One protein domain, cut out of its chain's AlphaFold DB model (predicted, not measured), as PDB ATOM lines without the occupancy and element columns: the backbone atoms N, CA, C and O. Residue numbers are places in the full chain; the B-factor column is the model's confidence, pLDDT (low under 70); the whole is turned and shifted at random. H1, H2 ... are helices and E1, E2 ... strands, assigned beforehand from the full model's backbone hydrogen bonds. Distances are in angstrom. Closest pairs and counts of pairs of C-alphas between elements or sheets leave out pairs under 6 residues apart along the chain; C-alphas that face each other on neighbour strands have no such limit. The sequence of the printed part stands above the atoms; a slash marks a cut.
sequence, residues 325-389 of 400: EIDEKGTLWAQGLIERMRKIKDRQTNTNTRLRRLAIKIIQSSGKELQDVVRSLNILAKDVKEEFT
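What this domain is: This is residues 325 to 389 of the 400 residues of an uncharacterized protein of Hamiltosporidium magnivora (UniProt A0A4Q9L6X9). A helical hairpin of H1 and H2 makes one end of an elongated body, and a small ribbon of two strands, E1 beside E2, makes the other, with H3 packed on E2. E1, near the first printed residue, and E2, near the last, come together side by side. The printed part has 65 residues, with three named helices and two named strands in the order E1 H1 H2 H3 E2; the sheet, E1 next to E2, is parallel, and the class is mostly helix. The whole is compact, with a radius of gyration of the C-alphas of 12.0 A and spans of 38 by 22 by 16 A.

Where its parts are: E1, residues 331 to 333, begins with C-alpha 331 at (117.391, 159.614, 125.305). H1, residues 335 to 346, is 16.6 A long. H2, residues 353 to 364, is 16.3 A long. H3, residues 367 to 375, is 12.4 A long. E2, residues 383 to 385, ends with C-alpha 385 at (121.174, 160.208, 131.295).

How they stand to each other: E1 and E2 are parallel neighbours at 23 degrees, with N 332 and O 383 within hydrogen-bond range at 2.9 A. With H1, H2 and H3 between them along the chain, they form a strand-helix-strand unit, two parallel neighbour strands joined through helices. H1 and H2, a helical hairpin, touch at Met 341 and Ala 359, their closest C-alphas, 4.7 A apart, at a steep tilt of 41 degrees, opposite ways. H2 and H3, also a helical hairpin, only just touch, with 3 pairs of C-alphas within 8 A, made by residue 362 alone of H2; the closest C-alphas, of Ile 362 and Leu 370, are 6.4 A apart. The closest C-alphas of H3 and E2, those of Gln 371 and Val 384, are 6.0 A apart. H1 and H3 are apart. In H1, H2 and H3 every O i to N i+4 pair is within hydrogen-bond range.

The domain as a whole: The two C-alphas farthest apart, of Lys 329 and Thr 349, are 37.7 A apart. The printed part has no cut and no long link between its elements. The mean pLDDT of the printed part is 90.6; residues 388 to 389 are under 70.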
ATOM      1  N   GLU A 325     110.176 156.320 129.686       91.56
ATOM      2  CA  GLU A 325     111.265 157.201 130.119       91.56
ATOM      3  C   GLU A 325     112.182 157.629 128.958       91.56
ATOM      4  O   GLU A 325     113.157 158.349 129.185       91.56
ATOM      5  N   ILE A 326     111.911 157.166 127.729       93.12
ATOM      6  CA  ILE A 326     112.619 157.591 126.517       93.12
ATOM      7  C   ILE A 326     111.930 158.826 125.937       93.12
ATOM      8  O   ILE A 326     110.731 158.807 125.666       93.12
ATOM      9  N   ASP A 327     112.701 159.892 125.730       91.88
ATOM     10  CA  ASP A 327     112.213 161.107 125.078       91.88
ATOM     11  C   ASP A 327     112.156 160.983 123.543       91.88
ATOM     12  O   ASP A 327     112.660 160.036 122.939       91.88
ATOM     13  N   GLU A 328     111.581 161.988 122.881       90.25
ATOM     14  CA  GLU A 328     111.468 162.045 121.414       90.25
ATOM     15  C   GLU A 328     112.827 161.985 120.692       90.25
ATOM     16  O   GLU A 328     112.915 161.565 119.534       90.25
ATOM     17  N   LYS A 329     113.915 162.379 121.368       92.31
ATOM     18  CA  LYS A 329     115.279 162.320 120.825       92.31
ATOM     19  C   LYS A 329     115.875 160.913 120.938       92.31
ATOM     20  O   LYS A 329     116.891 160.633 120.294       92.31
ATOM     21  N   GLY A 330     115.236 160.011 121.680       92.06
ATOM     22  CA  GLY A 330     115.705 158.660 121.962       92.06
ATOM     23  C   GLY A 330     116.607 158.573 123.196       92.06
ATOM     24  O   GLY A 330     117.316 157.577 123.343       92.06
ATOM     25  N   THR A 331     116.621 159.595 124.053       93.75
ATOM     26  CA  THR A 331     117.391 159.614 125.305       93.75
ATOM     27  C   THR A 331     116.570 158.976 126.415       93.75
ATOM     28  O   THR A 331     115.445 159.401 126.667       93.75
ATOM     29  N   LEU A 332     117.132 157.984 127.104       93.88
ATOM     30  CA  LEU A 332     116.537 157.426 128.315       93.88
ATOM     31  C   LEU A 332     116.921 158.271 129.531       93.88
ATOM     32  O   LEU A 332     118.105 158.371 129.867       93.88
ATOM     33  N   TRP A 333     115.918 158.780 130.244       93.62
ATOM     34  CA  TRP A 333     116.090 159.381 131.566       93.62
ATOM     35  C   TRP A 333     116.014 158.290 132.640       93.62
ATOM     36  O   TRP A 333     114.943 157.914 133.114       93.62
ATOM     37  N   ALA A 334     117.170 157.739 133.007       92.62
ATOM     38  CA  ALA A 334     117.276 156.505 133.782       92.62
ATOM     39  C   ALA A 334     116.947 156.651 135.277       92.62
ATOM     40  O   ALA A 334     116.907 155.641 135.979       92.62
ATOM     41  N   GLN A 335     116.703 157.867 135.781       92.31
ATOM     42  CA  GLN A 335     116.441 158.101 137.203       92.31
ATOM     43  C   GLN A 335     115.302 157.218 137.736       92.31
ATOM     44  O   GLN A 335     115.474 156.527 138.743       92.31
ATOM     45  N   GLY A 336     114.159 157.190 137.040       91.88
ATOM     46  CA  GLY A 336     113.010 156.389 137.461       91.88
ATOM     47  C   GLY A 336     113.313 154.888 137.439       91.88
ATOM     48  O   GLY A 336     113.010 154.181 138.405       91.88
ATOM     49  N   LEU A 337     113.993 154.399 136.396       93.69
ATOM     50  CA  LEU A 337     114.473 153.019 136.311       93.69
ATOM     51  C   LEU A 337     115.395 152.665 137.489       93.69
ATOM     52  O   LEU A 337     115.208 151.628 138.131       93.69
ATOM     53  N   ILE A 338     116.360 153.527 137.817       94.06
ATOM     54  CA  ILE A 338     117.298 153.327 138.930       94.06
ATOM     55  C   ILE A 338     116.544 153.256 140.264       94.06
ATOM     56  O   ILE A 338     116.815 152.371 141.082       94.06
ATOM     57  N   GLU A 339     115.566 154.134 140.492       94.19
ATOM     58  CA  GLU A 339     114.728 154.106 141.694       94.19
ATOM     59  C   GLU A 339     113.926 152.801 141.813       94.19
ATOM     60  O   GLU A 339     113.873 152.199 142.894       94.19
ATOM     61  N   ARG A 340     113.364 152.298 140.708       94.12
ATOM     62  CA  ARG A 340     112.678 150.994 140.687       94.12
ATOM     63  C   ARG A 340     113.638 149.839 140.959       94.12
ATOM     64  O   ARG A 340     113.319 148.946 141.751       94.12
ATOM     65  N   MET A 341     114.851 149.880 140.410       95.69
ATOM     66  CA  MET A 341     115.876 148.879 140.714       95.69
ATOM     67  C   MET A 341     116.301 148.918 142.187       95.69
ATOM     68  O   MET A 341     116.477 147.856 142.792       95.69
ATOM     69  N   ARG A 342     116.383 150.099 142.821       95.81
ATOM     70  CA  ARG A 342     116.621 150.207 144.277       95.81
ATOM     71  C   ARG A 342     115.512 149.511 145.068       95.81
ATOM     72  O   ARG A 342     115.816 148.663 145.906       95.81
ATOM     73  N   LYS A 343     114.237 149.744 144.722       94.56
ATOM     74  CA  LYS A 343     113.096 149.037 145.344       94.56
ATOM     75  C   LYS A 343     113.227 147.513 145.221       94.56
ATOM     76  O   LYS A 343     112.976 146.798 146.189       94.56
ATOM     77  N   ILE A 344     113.653 146.998 144.065       94.94
ATOM     78  CA  ILE A 344     113.884 145.556 143.850       94.94
ATOM     79  C   ILE A 344     115.060 145.032 144.689       94.94
ATOM     80  O   ILE A 344     114.980 143.919 145.226       94.94
ATOM     81  N   LYS A 345     116.145 145.812 144.800       94.69
ATOM     82  CA  LYS A 345     117.349 145.476 145.575       94.69
ATOM     83  C   LYS A 345     117.056 145.359 147.073       94.69
ATOM     84  O   LYS A 345     117.579 144.439 147.716       94.69
ATOM     85  N   ASP A 346     116.250 146.283 147.589       93.00
ATOM     86  CA  ASP A 346     116.001 146.476 149.023       93.00
ATOM     87  C   ASP A 346     114.780 145.697 149.538       93.00
ATOM     88  O   ASP A 346     114.594 145.538 150.745       93.00
ATOM     89  N   ARG A 347     113.962 145.136 148.636       89.69
ATOM     90  CA  ARG A 347     112.810 144.298 148.989       89.69
ATOM     91  C   ARG A 347     113.258 143.040 149.746       89.69
ATOM     92  O   ARG A 347     113.783 142.100 149.153       89.69
ATOM     93  N   GLN A 348     112.960 142.986 151.045       85.44
ATOM     94  CA  GLN A 348     113.335 141.871 151.930       85.44
ATOM     95  C   GLN A 348     112.764 140.516 151.486       85.44
ATOM     96  O   GLN A 348     113.403 139.483 151.657       85.44
ATOM     97  N   THR A 349     111.574 140.515 150.880       84.88
ATOM     98  CA  THR A 349     110.887 139.300 150.413       84.88
ATOM     99  C   THR A 349     111.400 138.780 149.068       84.88
ATOM    100  O   THR A 349     110.948 137.734 148.601       84.88
ATOM    101  N   ASN A 350     112.330 139.486 148.414       83.12
ATOM    102  CA  ASN A 350     112.843 139.092 147.108       83.12
ATOM    103  C   ASN A 350     113.855 137.939 147.229       83.12
ATOM    104  O   ASN A 350     115.024 138.141 147.558       83.12
ATOM    105  N   THR A 351     113.415 136.725 146.903       86.12
ATOM    106  CA  THR A 351     114.265 135.523 146.858       86.12
ATOM    107  C   THR A 351     114.991 135.349 145.519       86.12
ATOM    108  O   THR A 351     115.889 134.509 145.406       86.12
ATOM    109  N   ASN A 352     114.664 136.151 144.497       90.06
ATOM    110  CA  ASN A 352     115.277 136.057 143.178       90.06
ATOM    111  C   ASN A 352     116.644 136.764 143.151       90.06
ATOM    112  O   ASN A 352     116.776 137.957 142.870       90.06
ATOM    113  N   THR A 353     117.693 135.982 143.409       89.81
ATOM    114  CA  THR A 353     119.081 136.464 143.433       89.81
ATOM    115  C   THR A 353     119.573 136.993 142.085       89.81
ATOM    116  O   THR A 353     120.379 137.922 142.069       89.81
ATOM    117  N   ARG A 354     119.094 136.453 140.954       91.00
ATOM    118  CA  ARG A 354     119.466 136.926 139.609       91.00
ATOM    119  C   ARG A 354     118.891 138.310 139.338       91.00
ATOM    120  O   ARG A 354     119.638 139.198 138.936       91.00
ATOM    121  N   LEU A 355     117.606 138.507 139.629       92.88
ATOM    122  CA  LEU A 355     116.953 139.810 139.522       92.88
ATOM    123  C   LEU A 355     117.624 140.837 140.444       92.88
ATOM    124  O   LEU A 355     117.895 141.958 140.029       92.88
ATOM    125  N   ARG A 356     117.959 140.444 141.680       93.69
ATOM    126  CA  ARG A 356     118.659 141.328 142.622       93.69
ATOM    127  C   ARG A 356     120.045 141.740 142.114       93.69
ATOM    128  O   ARG A 356     120.413 142.901 142.245       93.69
ATOM    129  N   ARG A 357     120.802 140.816 141.512       93.25
ATOM    130  CA  ARG A 357     122.094 141.127 140.874       93.25
ATOM    131  C   ARG A 357     121.934 142.055 139.675       93.25
ATOM    132  O   ARG A 357     122.738 142.967 139.538       93.25
ATOM    133  N   LEU A 358     120.909 141.846 138.847       94.19
ATOM    134  CA  LEU A 358     120.601 142.757 137.744       94.19
ATOM    135  C   LEU A 358     120.306 144.166 138.270       94.19
ATOM    136  O   LEU A 358     120.892 145.125 137.784       94.19
ATOM    137  N   ALA A 359     119.456 144.279 139.292       95.56
ATOM    138  CA  ALA A 359     119.130 145.559 139.906       95.56
ATOM    139  C   ALA A 359     120.382 146.268 140.447       95.56
ATOM    140  O   ALA A 359     120.579 147.446 140.179       95.56
ATOM    141  N   ILE A 360     121.265 145.545 141.149       94.88
ATOM    142  CA  ILE A 360     122.550 146.090 141.622       94.88
ATOM    143  C   ILE A 360     123.405 146.573 140.451       94.88
ATOM    144  O   ILE A 360     123.939 147.672 140.529       94.88
ATOM    145  N   LYS A 361     123.500 145.781 139.374       95.38
ATOM    146  CA  LYS A 361     124.262 146.151 138.179       95.38
ATOM    147  C   LYS A 361     123.756 147.476 137.606       95.38
ATOM    148  O   LYS A 361     124.539 148.398 137.483       95.38
ATOM    149  N   ILE A 362     122.450 147.607 137.372       95.19
ATOM    150  CA  ILE A 362     121.852 148.847 136.844       95.19
ATOM    151  C   ILE A 362     122.119 150.046 137.764       95.19
ATOM    152  O   ILE A 362     122.423 151.122 137.276       95.19
ATOM    153  N   ILE A 363     122.028 149.870 139.087       95.25
ATOM    154  CA  ILE A 363     122.272 150.951 140.060       95.25
ATOM    155  C   ILE A 363     123.741 151.406 140.069       95.25
ATOM    156  O   ILE A 363     124.012 152.546 140.434       95.25
ATOM    157  N   GLN A 364     124.679 150.507 139.764       94.12
ATOM    158  CA  GLN A 364     126.122 150.766 139.836       94.12
ATOM    159  C   GLN A 364     126.741 151.150 138.488       94.12
ATOM    160  O   GLN A 364     127.829 151.720 138.475       94.12
ATOM    161  N   SER A 365     126.088 150.821 137.376       93.69
ATOM    162  CA  SER A 365     126.543 151.183 136.037       93.69
ATOM    163  C   SER A 365     126.240 152.654 135.741       93.69
ATOM    164  O   SER A 365     125.197 153.167 136.132       93.69
ATOM    165  N   SER A 366     127.123 153.298 134.979       91.00
ATOM    166  CA  SER A 366     126.943 154.666 134.479       91.00
ATOM    167  C   SER A 366     127.382 154.794 133.020       91.00
ATOM    168  O   SER A 366     128.080 153.922 132.482       91.00
ATOM    169  N   GLY A 367     126.933 155.857 132.349       88.88
ATOM    170  CA  GLY A 367     127.308 156.175 130.966       88.88
ATOM    171  C   GLY A 367     127.146 154.995 129.995       88.88
ATOM    172  O   GLY A 367     126.074 154.397 129.882       88.88
ATOM    173  N   LYS A 368     128.230 154.630 129.294       90.81
ATOM    174  CA  LYS A 368     128.221 153.550 128.290       90.81
ATOM    175  C   LYS A 368     127.880 152.179 128.882       90.81
ATOM    176  O   LYS A 368     127.184 151.398 128.241       90.81
ATOM    177  N   GLU A 369     128.332 151.887 130.102       92.38
ATOM    178  CA  GLU A 369     128.023 150.605 130.746       92.38
ATOM    179  C   GLU A 369     126.522 150.485 131.015       92.38
ATOM    180  O   GLU A 369     125.913 149.454 130.724       92.38
ATOM    181  N   LEU A 370     125.910 151.562 131.517       93.50
ATOM    182  CA  LEU A 370     124.472 151.608 131.747       93.50
ATOM    183  C   LEU A 370     123.706 151.444 130.433       93.50
ATOM    184  O   LEU A 370     122.758 150.661 130.375       93.50
ATOM    185  N   GLN A 371     124.154 152.104 129.364       93.50
ATOM    186  CA  GLN A 371     123.566 151.951 128.035       93.50
ATOM    187  C   GLN A 371     123.607 150.499 127.538       93.50
ATOM    188  O   GLN A 371     122.600 149.991 127.039       93.50
ATOM    189  N   ASP A 372     124.734 149.806 127.704       92.94
ATOM    190  CA  ASP A 372     124.869 148.406 127.291       92.94
ATOM    191  C   ASP A 372     123.975 147.475 128.127       92.94
ATOM    192  O   ASP A 372     123.347 146.554 127.591       92.94
ATOM    193  N   VAL A 373     123.853 147.732 129.435       93.69
ATOM    194  CA  VAL A 373     122.944 146.984 130.318       93.69
ATOM    195  C   VAL A 373     121.489 147.205 129.918       93.69
ATOM    196  O   VAL A 373     120.759 146.233 129.745       93.69
ATOM    197  N   VAL A 374     121.068 148.451 129.724       93.50
ATOM    198  CA  VAL A 374     119.703 148.825 129.326       93.50
ATOM    199  C   VAL A 374     119.335 148.214 127.970       93.50
ATOM    200  O   VAL A 374     118.265 147.615 127.834       93.50
ATOM    201  N   ARG A 375     120.252 148.247 126.995       92.88
ATOM    202  CA  ARG A 375     120.055 147.596 125.690       92.88
ATOM    203  C   ARG A 375     119.859 146.086 125.832       92.88
ATOM    204  O   ARG A 375     119.034 145.510 125.130       92.88
ATOM    205  N   SER A 376     120.563 145.445 126.769       91.88
ATOM    206  CA  SER A 376     120.390 144.010 127.046       91.88
ATOM    207  C   SER A 376     119.028 143.639 127.652       91.88
ATOM    208  O   SER A 376     118.706 142.455 127.704       91.88
ATOM    209  N   LEU A 377     118.241 144.633 128.084       92.75
ATOM    210  CA  LEU A 377     116.896 144.488 128.650       92.75
ATOM    211  C   LEU A 377     115.780 144.831 127.647       92.75
ATOM    212  O   LEU A 377     114.637 145.015 128.064       92.75
ATOM    213  N   ASN A 378     116.103 144.937 126.352       91.50
ATOM    214  CA  ASN A 378     115.215 145.395 125.272       91.50
ATOM    215  C   ASN A 378     114.750 146.859 125.383       91.50
ATOM    216  O   ASN A 378     113.781 147.260 124.744       91.50
ATOM    217  N   ILE A 379     115.476 147.701 126.123       92.19
ATOM    218  CA  ILE A 379     115.236 149.147 126.123       92.19
ATOM    219  C   ILE A 379     116.144 149.790 125.062       92.19
ATOM    220  O   ILE A 379     117.357 149.914 125.235       92.19
ATOM    221  N   LEU A 380     115.551 150.183 123.932       90.00
ATOM    222  CA  LEU A 380     116.261 150.667 122.740       90.00
ATOM    223  C   LEU A 380     116.531 152.183 122.783       90.00
ATOM    224  O   LEU A 380     116.036 152.938 121.948       90.00
ATOM    225  N   ALA A 381     117.323 152.629 123.758       90.31
ATOM    226  CA  ALA A 381     117.728 154.031 123.887       90.31
ATOM    227  C   ALA A 381     118.978 154.365 123.046       90.31
ATOM    228  O   ALA A 381     119.934 153.581 122.978       90.31
ATOM    229  N   LYS A 382     118.992 155.556 122.433       91.00
ATOM    230  CA  LYS A 382     120.148 156.110 121.702       91.00
ATOM    231  C   LYS A 382     121.202 156.689 122.641       91.00
ATOM    232  O   LYS A 382     122.388 156.535 122.372       91.00
ATOM    233  N   ASP A 383     120.762 157.311 123.730       91.31
ATOM    234  CA  ASP A 383     121.601 157.892 124.782       91.31
ATOM    235  C   ASP A 383     120.964 157.625 126.159       91.31
ATOM    236  O   ASP A 383     119.769 157.319 126.234       91.31
ATOM    237  N   VAL A 384     121.744 157.702 127.239       91.38
ATOM    238  CA  VAL A 384     121.265 157.482 128.612       91.38
ATOM    239  C   VAL A 384     121.781 158.573 129.537       91.38
ATOM    240  O   VAL A 384     122.985 158.810 129.623       91.38
ATOM    241  N   LYS A 385     120.864 159.196 130.283       90.44
ATOM    242  CA  LYS A 385     121.174 160.208 131.295       90.44
ATOM    243  C   LYS A 385     120.592 159.811 132.645       90.44
ATOM    244  O   LYS A 385     119.436 159.405 132.734       90.44
ATOM    245  N   GLU A 386     121.409 159.917 133.687       82.06
ATOM    246  CA  GLU A 386     121.034 159.535 135.056       82.06
ATOM    247  C   GLU A 386     120.278 160.641 135.792       82.06
ATOM    248  O   GLU A 386     119.402 160.345 136.600       82.06
ATOM    249  N   GLU A 387     120.585 161.902 135.496       76.69
ATOM    250  CA  GLU A 387     119.932 163.057 136.106       76.69
ATOM    251  C   GLU A 387     118.812 163.565 135.216       76.69
ATOM    252  O   GLU A 387     119.021 163.811 134.032       76.69
ATOM    253  N   PHE A 388     117.628 163.761 135.790       59.03
ATOM    254  CA  PHE A 388     116.550 164.490 135.141       59.03
ATOM    255  C   PHE A 388     116.925 165.976 135.054       59.03
ATOM    256  O   PHE A 388     117.269 166.584 136.065       59.03
ATOM    257  N   THR A 389     116.810 166.599 133.878       44.69
ATOM    258  CA  THR A 389     116.769 168.071 133.837       44.69
ATOM    259  C   THR A 389     115.354 168.509 134.238       44.69
ATOM    260  O   THR A 389     114.393 168.109 133.576       44.69
TER     261      THR A 389